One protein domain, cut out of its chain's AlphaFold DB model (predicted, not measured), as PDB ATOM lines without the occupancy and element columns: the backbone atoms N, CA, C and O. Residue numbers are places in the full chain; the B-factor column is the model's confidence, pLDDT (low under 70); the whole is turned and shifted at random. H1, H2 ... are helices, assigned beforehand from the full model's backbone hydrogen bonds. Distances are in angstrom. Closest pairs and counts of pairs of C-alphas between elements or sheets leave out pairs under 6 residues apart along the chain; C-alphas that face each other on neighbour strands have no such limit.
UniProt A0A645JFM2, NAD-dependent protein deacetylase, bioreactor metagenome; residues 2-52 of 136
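What this domain is: This is residues 2 to 52 of the 136 residues of the protein "NAD-dependent protein deacetylase" of bioreactor metagenome (UniProt A0A645JFM2). This domain has little regular structure: two short helices, H1 then H2, form one edge, and a long winding stretch, residues 16 to 52, folds back near Pro 23 and again near Arg 42. The printed part has 51 residues, 11 of them in the two named helices, with no named strand; the class is all helix. It is loose, with a radius of gyration of the C-alphas of 12.7 A, and flat, spanning 36 by 27 by 15 A.

Where its parts are: Find C-alpha 2 at (-38.703, -20.112, -8.365), where H1, residues 2 to 5, begins. After a tight link of 3 residues, H2, residues 9 to 15, runs 10.1 A to C-alpha 15 at (-32.669, -35.887, 0.128).

How they stand to each other: H1 and H2 are close but not clearly touching; look at their closest C-alphas, Val 3 and Phe 9, 7.7 A apart. In H2 every O i to N i+4 pair is within hydrogen-bond range; H1 is too short for such a pair.

The domain as a whole: The C-alphas farthest apart, Gly 17 and Arg 42, are 35.8 A apart. The printed part has no cut. Look for pLDDT under 70 at residues 14 to 31.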
ATOM      1  N   LEU A   2     -38.518 -18.650  -8.270       84.31
ATOM      2  CA  LEU A   2     -38.703 -20.112  -8.365       84.31
ATOM      3  C   LEU A   2     -38.827 -20.811  -7.000       84.31
ATOM      4  O   LEU A   2     -39.732 -21.613  -6.833       84.31
ATOM      5  N   VAL A   3     -38.008 -20.445  -6.005       85.81
ATOM      6  CA  VAL A   3     -38.113 -20.994  -4.632       85.81
ATOM      7  C   VAL A   3     -39.473 -20.697  -3.989       85.81
ATOM      8  O   VAL A   3     -40.036 -21.543  -3.312       85.81
ATOM      9  N   ALA A   4     -40.033 -19.509  -4.232       88.19
ATOM     10  CA  ALA A   4     -41.335 -19.132  -3.681       88.19
ATOM     11  C   ALA A   4     -42.495 -19.894  -4.342       88.19
ATOM     12  O   ALA A   4     -43.489 -20.178  -3.684       88.19
ATOM     13  N   LEU A   5     -42.361 -20.229  -5.630       90.00
ATOM     14  CA  LEU A   5     -43.327 -21.055  -6.362       90.00
ATOM     15  C   LEU A   5     -43.213 -22.546  -6.014       90.00
ATOM     16  O   LEU A   5     -44.154 -23.292  -6.253       90.00
ATOM     17  N   ASN A   6     -42.079 -22.963  -5.447       91.31
ATOM     18  CA  ASN A   6     -41.738 -24.357  -5.171       91.31
ATOM     19  C   ASN A   6     -41.245 -24.533  -3.724       91.31
ATOM     20  O   ASN A   6     -40.087 -24.903  -3.504       91.31
ATOM     21  N   PRO A   7     -42.081 -24.228  -2.714       91.19
ATOM     22  CA  PRO A   7     -41.667 -24.322  -1.321       91.19
ATOM     23  C   PRO A   7     -41.312 -25.770  -0.948       91.19
ATOM     24  O   PRO A   7     -42.051 -26.710  -1.248       91.19
ATOM     25  N   GLY A   8     -40.165 -25.952  -0.289       87.44
ATOM     26  CA  GLY A   8     -39.689 -27.263   0.159       87.44
ATOM     27  C   GLY A   8     -39.152 -28.174  -0.952       87.44
ATOM     28  O   GLY A   8     -38.845 -29.332  -0.685       87.44
ATOM     29  N   PHE A   9     -39.094 -27.712  -2.205       85.44
ATOM     30  CA  PHE A   9     -38.679 -28.546  -3.336       85.44
ATOM     31  C   PHE A   9     -37.179 -28.865  -3.303       85.44
ATOM     32  O   PHE A   9     -36.784 -30.006  -3.521       85.44
ATOM     33  N   LEU A  10     -36.334 -27.873  -2.995       80.44
ATOM     34  CA  LEU A  10     -34.880 -28.057  -2.960       80.44
ATOM     35  C   LEU A  10     -34.451 -29.037  -1.868       80.44
ATOM     36  O   LEU A  10     -33.526 -29.814  -2.081       80.44
ATOM     37  N   GLU A  11     -35.112 -28.994  -0.717       82.50
ATOM     38  CA  GLU A  11     -34.877 -29.899   0.401       82.50
ATOM     39  C   GLU A  11     -35.231 -31.336   0.005       82.50
ATOM     40  O   GLU A  11     -34.385 -32.219   0.103       82.50
ATOM     41  N   ARG A  12     -36.422 -31.554  -0.575       80.62
ATOM     42  CA  ARG A  12     -36.846 -32.885  -1.039       80.62
ATOM     43  C   ARG A  12     -35.915 -33.477  -2.095       80.62
ATOM     44  O   ARG A  12     -35.556 -34.644  -2.001       80.62
ATOM     45  N   VAL A  13     -35.524 -32.689  -3.099       74.56
ATOM     46  CA  VAL A  13     -34.661 -33.179  -4.188       74.56
ATOM     47  C   VAL A  13     -33.237 -33.459  -3.699       74.56
ATOM     48  O   VAL A  13     -32.602 -34.392  -4.182       74.56
ATOM     49  N   ARG A  14     -32.732 -32.708  -2.709       69.06
ATOM     50  CA  ARG A  14     -31.433 -32.997  -2.076       69.06
ATOM     51  C   ARG A  14     -31.437 -34.324  -1.321       69.06
ATOM     52  O   ARG A  14     -30.443 -35.040  -1.387       69.06
ATOM     53  N   ASP A  15     -32.537 -34.648  -0.646       65.38
ATOM     54  CA  ASP A  15     -32.669 -35.887   0.128       65.38
ATOM     55  C   ASP A  15     -32.852 -37.130  -0.761       65.38
ATOM     56  O   ASP A  15     -32.535 -38.241  -0.342       65.38
ATOM     57  N   LEU A  16     -33.327 -36.947  -1.998       62.91
ATOM     58  CA  LEU A  16     -33.559 -38.030  -2.957       62.91
ATOM     59  C   LEU A  16     -32.278 -38.572  -3.611       62.91
ATOM     60  O   LEU A  16     -32.342 -39.627  -4.226       62.91
ATOM     61  N   GLY A  17     -31.126 -37.901  -3.495       56.19
ATOM     62  CA  GLY A  17     -29.829 -38.396  -3.996       56.19
ATOM     63  C   GLY A  17     -29.681 -38.524  -5.526       56.19
ATOM     64  O   GLY A  17     -28.554 -38.572  -6.016       56.19
ATOM     65  N   ASP A  18     -30.778 -38.501  -6.282       53.12
ATOM     66  CA  ASP A  18     -30.836 -38.801  -7.717       53.12
ATOM     67  C   ASP A  18     -30.733 -37.547  -8.597       53.12
ATOM     68  O   ASP A  18     -31.627 -37.247  -9.385       53.12
ATOM     69  N   ILE A  19     -29.641 -36.786  -8.493       55.69
ATOM     70  CA  ILE A  19     -29.313 -35.805  -9.539       55.69
ATOM     71  C   ILE A  19     -28.101 -36.308 -10.319       55.69
ATOM     72  O   ILE A  19     -26.970 -35.870 -10.098       55.69
ATOM     73  N   GLU A  20     -28.336 -37.218 -11.264       53.72
ATOM     74  CA  GLU A  20     -27.383 -37.432 -12.351       53.72
ATOM     75  C   GLU A  20     -27.486 -36.250 -13.321       53.72
ATOM     76  O   GLU A  20     -28.419 -36.143 -14.115       53.72
ATOM     77  N   VAL A  21     -26.535 -35.321 -13.220       56.94
ATOM     78  CA  VAL A  21     -26.381 -34.233 -14.189       56.94
ATOM     79  C   VAL A  21     -25.627 -34.794 -15.389       56.94
ATOM     80  O   VAL A  21     -24.433 -35.096 -15.289       56.94
ATOM     81  N   ALA A  22     -26.311 -34.948 -16.520       57.59
ATOM     82  CA  ALA A  22     -25.663 -35.338 -17.759       57.59
ATOM     83  C   ALA A  22     -24.696 -34.226 -18.237       57.59
ATOM     84  O   ALA A  22     -24.799 -33.070 -17.810       57.59
ATOM     85  N   PRO A  23     -23.711 -34.534 -19.104       53.06
ATOM     86  CA  PRO A  23     -22.690 -33.573 -19.549       53.06
ATOM     87  C   PRO A  23     -23.236 -32.307 -20.228       53.06
ATOM     88  O   PRO A  23     -22.495 -31.349 -20.446       53.06
ATOM     89  N   ASP A  24     -24.508 -32.324 -20.597       62.00
ATOM     90  CA  ASP A  24     -25.281 -31.269 -21.241       62.00
ATOM     91  C   ASP A  24     -26.223 -30.514 -20.305       62.00
ATOM     92  O   ASP A  24     -26.961 -29.640 -20.754       62.00
ATOM     93  N   ALA A  25     -26.127 -30.802 -19.007       59.78
ATOM     94  CA  ALA A  25     -27.002 -30.308 -17.958       59.78
ATOM     95  C   ALA A  25     -28.458 -30.793 -18.057       59.78
ATOM     96  O   ALA A  25     -29.304 -30.275 -17.322       59.78
ATOM     97  N   ASP A  26     -28.743 -31.809 -18.876       66.00
ATOM     98  CA  ASP A  26     -30.021 -32.501 -18.801       66.00
ATOM     99  C   ASP A  26     -30.038 -33.405 -17.559       66.00
ATOM    100  O   ASP A  26     -29.043 -34.026 -17.178       66.00
ATOM    101  N   ALA A  27     -31.187 -33.457 -16.895       62.62
ATOM    102  CA  ALA A  27     -31.432 -34.357 -15.778       62.62
ATOM    103  C   ALA A  27     -32.797 -35.007 -15.988       62.62
ATOM    104  O   ALA A  27     -33.812 -34.318 -16.124       62.62
ATOM    105  N   VAL A  28     -32.832 -36.338 -16.027       58.59
ATOM    106  CA  VAL A  28     -34.093 -37.083 -16.045       58.59
ATOM    107  C   VAL A  28     -34.522 -37.262 -14.596       58.59
ATOM    108  O   VAL A  28     -34.004 -38.117 -13.889       58.59
ATOM    109  N   LEU A  29     -35.444 -36.417 -14.143       62.28
ATOM    110  CA  LEU A  29     -35.940 -36.449 -12.771       62.28
ATOM    111  C   LEU A  29     -37.424 -36.832 -12.764       62.28
ATOM    112  O   LEU A  29     -38.287 -36.007 -13.073       62.28
ATOM    113  N   GLU A  30     -37.735 -38.064 -12.352       60.09
ATOM    114  CA  GLU A  30     -39.121 -38.541 -12.192       60.09
ATOM    115  C   GLU A  30     -39.889 -37.767 -11.098       60.09
ATOM    116  O   GLU A  30     -41.113 -37.657 -11.138       60.09
ATOM    117  N   SER A  31     -39.173 -37.154 -10.148       66.06
ATOM    118  CA  SER A  31     -39.730 -36.442  -8.985       66.06
ATOM    119  C   SER A  31     -39.999 -34.940  -9.217       66.06
ATOM    120  O   SER A  31     -40.071 -34.162  -8.272       66.06
ATOM    121  N   THR A  32     -40.125 -34.488 -10.471       75.38
ATOM    122  CA  THR A  32     -40.322 -33.054 -10.798       75.38
ATOM    123  C   THR A  32     -41.752 -32.688 -11.191       75.38
ATOM    124  O   THR A  32     -42.016 -31.539 -11.535       75.38
ATOM    125  N   ALA A  33     -42.695 -33.634 -11.135       79.00
ATOM    126  CA  ALA A  33     -44.059 -33.434 -11.627       79.00
ATOM    127  C   ALA A  33     -44.831 -32.304 -10.914       79.00
ATOM    128  O   ALA A  33     -45.725 -31.708 -11.510       79.00
ATOM    129  N   ASP A  34     -44.495 -32.002  -9.656       85.12
ATOM    130  CA  ASP A  34     -45.088 -30.911  -8.878       85.12
ATOM    131  C   ASP A  34     -44.304 -29.589  -8.979       85.12
ATOM    132  O   ASP A  34     -44.703 -28.591  -8.373       85.12
ATOM    133  N   PHE A  35     -43.214 -29.553  -9.754       87.62
ATOM    134  CA  PHE A  35     -42.422 -28.347  -9.949       87.62
ATOM    135  C   PHE A  35     -43.158 -27.328 -10.828       87.62
ATOM    136  O   PHE A  35     -43.501 -27.567 -11.986       87.62
ATOM    137  N   VAL A  36     -43.341 -26.130 -10.289       89.75
ATOM    138  CA  VAL A  36     -43.962 -24.986 -10.944       89.75
ATOM    139  C   VAL A  36     -42.892 -24.117 -11.602       89.75
ATOM    140  O   VAL A  36     -42.144 -23.387 -10.942       89.75
ATOM    141  N   VAL A  37     -42.849 -24.147 -12.935       88.62
ATOM    142  CA  VAL A  37     -41.993 -23.262 -13.737       88.62
ATOM    143  C   VAL A  37     -42.527 -21.829 -13.681       88.62
ATOM    144  O   VAL A  37     -43.722 -21.581 -13.840       88.62
ATOM    145  N   ALA A  38     -41.636 -20.857 -13.476       89.56
ATOM    146  CA  ALA A  38     -42.024 -19.452 -13.474       89.56
ATOM    147  C   ALA A  38     -42.429 -18.974 -14.878       89.56
ATOM    148  O   ALA A  38     -41.646 -19.054 -15.828       89.56
ATOM    149  N   ALA A  39     -43.631 -18.408 -14.980       90.94
ATOM    150  CA  ALA A  39     -44.081 -17.716 -16.177       90.94
ATOM    151  C   ALA A  39     -43.418 -16.336 -16.308       90.94
ATOM    152  O   ALA A  39     -43.102 -15.666 -15.321       90.94
ATOM    153  N   CYS A  40     -43.244 -15.876 -17.545       91.62
ATOM    154  CA  CYS A  40     -42.755 -14.540 -17.839       91.62
ATOM    155  C   CYS A  40     -43.761 -13.489 -17.334       91.62
ATOM    156  O   CYS A  40     -44.902 -13.484 -17.801       91.62
ATOM    157  N   PRO A  41     -43.361 -12.536 -16.473       90.25
ATOM    158  CA  PRO A  41     -44.283 -11.544 -15.911       90.25
ATOM    159  C   PRO A  41     -44.853 -10.576 -16.960       90.25
ATOM    160  O   PRO A  41     -45.818  -9.873 -16.685       90.25
ATOM    161  N   ARG A  42     -44.266 -10.529 -18.167       94.62
ATOM    162  CA  ARG A  42     -44.716  -9.670 -19.271       94.62
ATOM    163  C   ARG A  42     -45.674 -10.367 -20.240       94.62
ATOM    164  O   ARG A  42     -46.570  -9.712 -20.757       94.62
ATOM    165  N   CYS A  43     -45.451 -11.644 -20.551       95.00
ATOM    166  CA  CYS A  43     -46.194 -12.341 -21.612       95.00
ATOM    167  C   CYS A  43     -46.776 -13.702 -21.208       95.00
ATOM    168  O   CYS A  43     -47.418 -14.340 -22.034       95.00
ATOM    169  N   GLY A  44     -46.535 -14.177 -19.984       93.00
ATOM    170  CA  GLY A  44     -47.007 -15.479 -19.504       93.00
ATOM    171  C   GLY A  44     -46.280 -16.698 -20.087       93.00
ATOM    172  O   GLY A  44     -46.564 -17.815 -19.675       93.00
ATOM    173  N   GLY A  45     -45.342 -16.508 -21.022       92.38
ATOM    174  CA  GLY A  45     -44.572 -17.596 -21.635       92.38
ATOM    175  C   GLY A  45     -43.527 -18.228 -20.707       92.38
ATOM    176  O   GLY A  45     -43.251 -17.718 -19.622       92.38
ATOM    177  N   ILE A  46     -42.912 -19.323 -21.158       89.25
ATOM    178  CA  ILE A  46     -41.859 -20.032 -20.417       89.25
ATOM    179  C   ILE A  46     -40.565 -19.208 -20.423       89.25
ATOM    180  O   ILE A  46     -40.129 -18.722 -21.468       89.25
ATOM    181  N   LEU A  47     -39.937 -19.065 -19.256       89.50
ATOM    182  CA  LEU A  47     -38.623 -18.443 -19.123       89.50
ATOM    183  C   LEU A  47     -37.522 -19.479 -19.376       89.50
ATOM    184  O   LEU A  47     -37.346 -20.404 -18.585       89.50
ATOM    185  N   LYS A  48     -36.761 -19.301 -20.458       87.56
ATOM    186  CA  LYS A  48     -35.534 -20.066 -20.708       87.56
ATOM    187  C   LYS A  48     -34.385 -19.462 -19.889       87.56
ATOM    188  O   LYS A  48     -34.221 -18.240 -19.933       87.56
ATOM    189  N   PRO A  49     -33.579 -20.263 -19.171       87.06
ATOM    190  CA  PRO A  49     -32.342 -19.774 -18.573       87.06
ATOM    191  C   PRO A  49     -31.404 -19.206 -19.641       87.06
ATOM    192  O   PRO A  49     -31.371 -19.697 -20.774       87.06
ATOM    193  N   ASP A  50     -30.623 -18.194 -19.270       90.56
ATOM    194  CA  ASP A  50     -29.618 -17.586 -20.147       90.56
ATOM    195  C   ASP A  50     -28.355 -18.461 -20.223       90.56
ATOM    196  O   ASP A  50     -27.294 -18.141 -19.693       90.56
ATOM    197  N   ILE A  51     -28.521 -19.639 -20.821       91.12
ATOM    198  CA  ILE A  51     -27.467 -20.608 -21.118       91.12
ATOM    199  C   ILE A  51     -27.619 -21.073 -22.568       91.12
ATOM    200  O   ILE A  51     -28.702 -20.982 -23.151       91.12
ATOM    201  N   VAL A  52     -26.537 -21.591 -23.143       90.69
ATOM    202  CA  VAL A  52     -26.522 -22.111 -24.516       90.69
ATOM    203  C   VAL A  52     -26.889 -23.591 -24.486       90.69
ATOM    204  O   VAL A  52     -26.152 -24.396 -23.921       90.69
TER     205      VAL A  52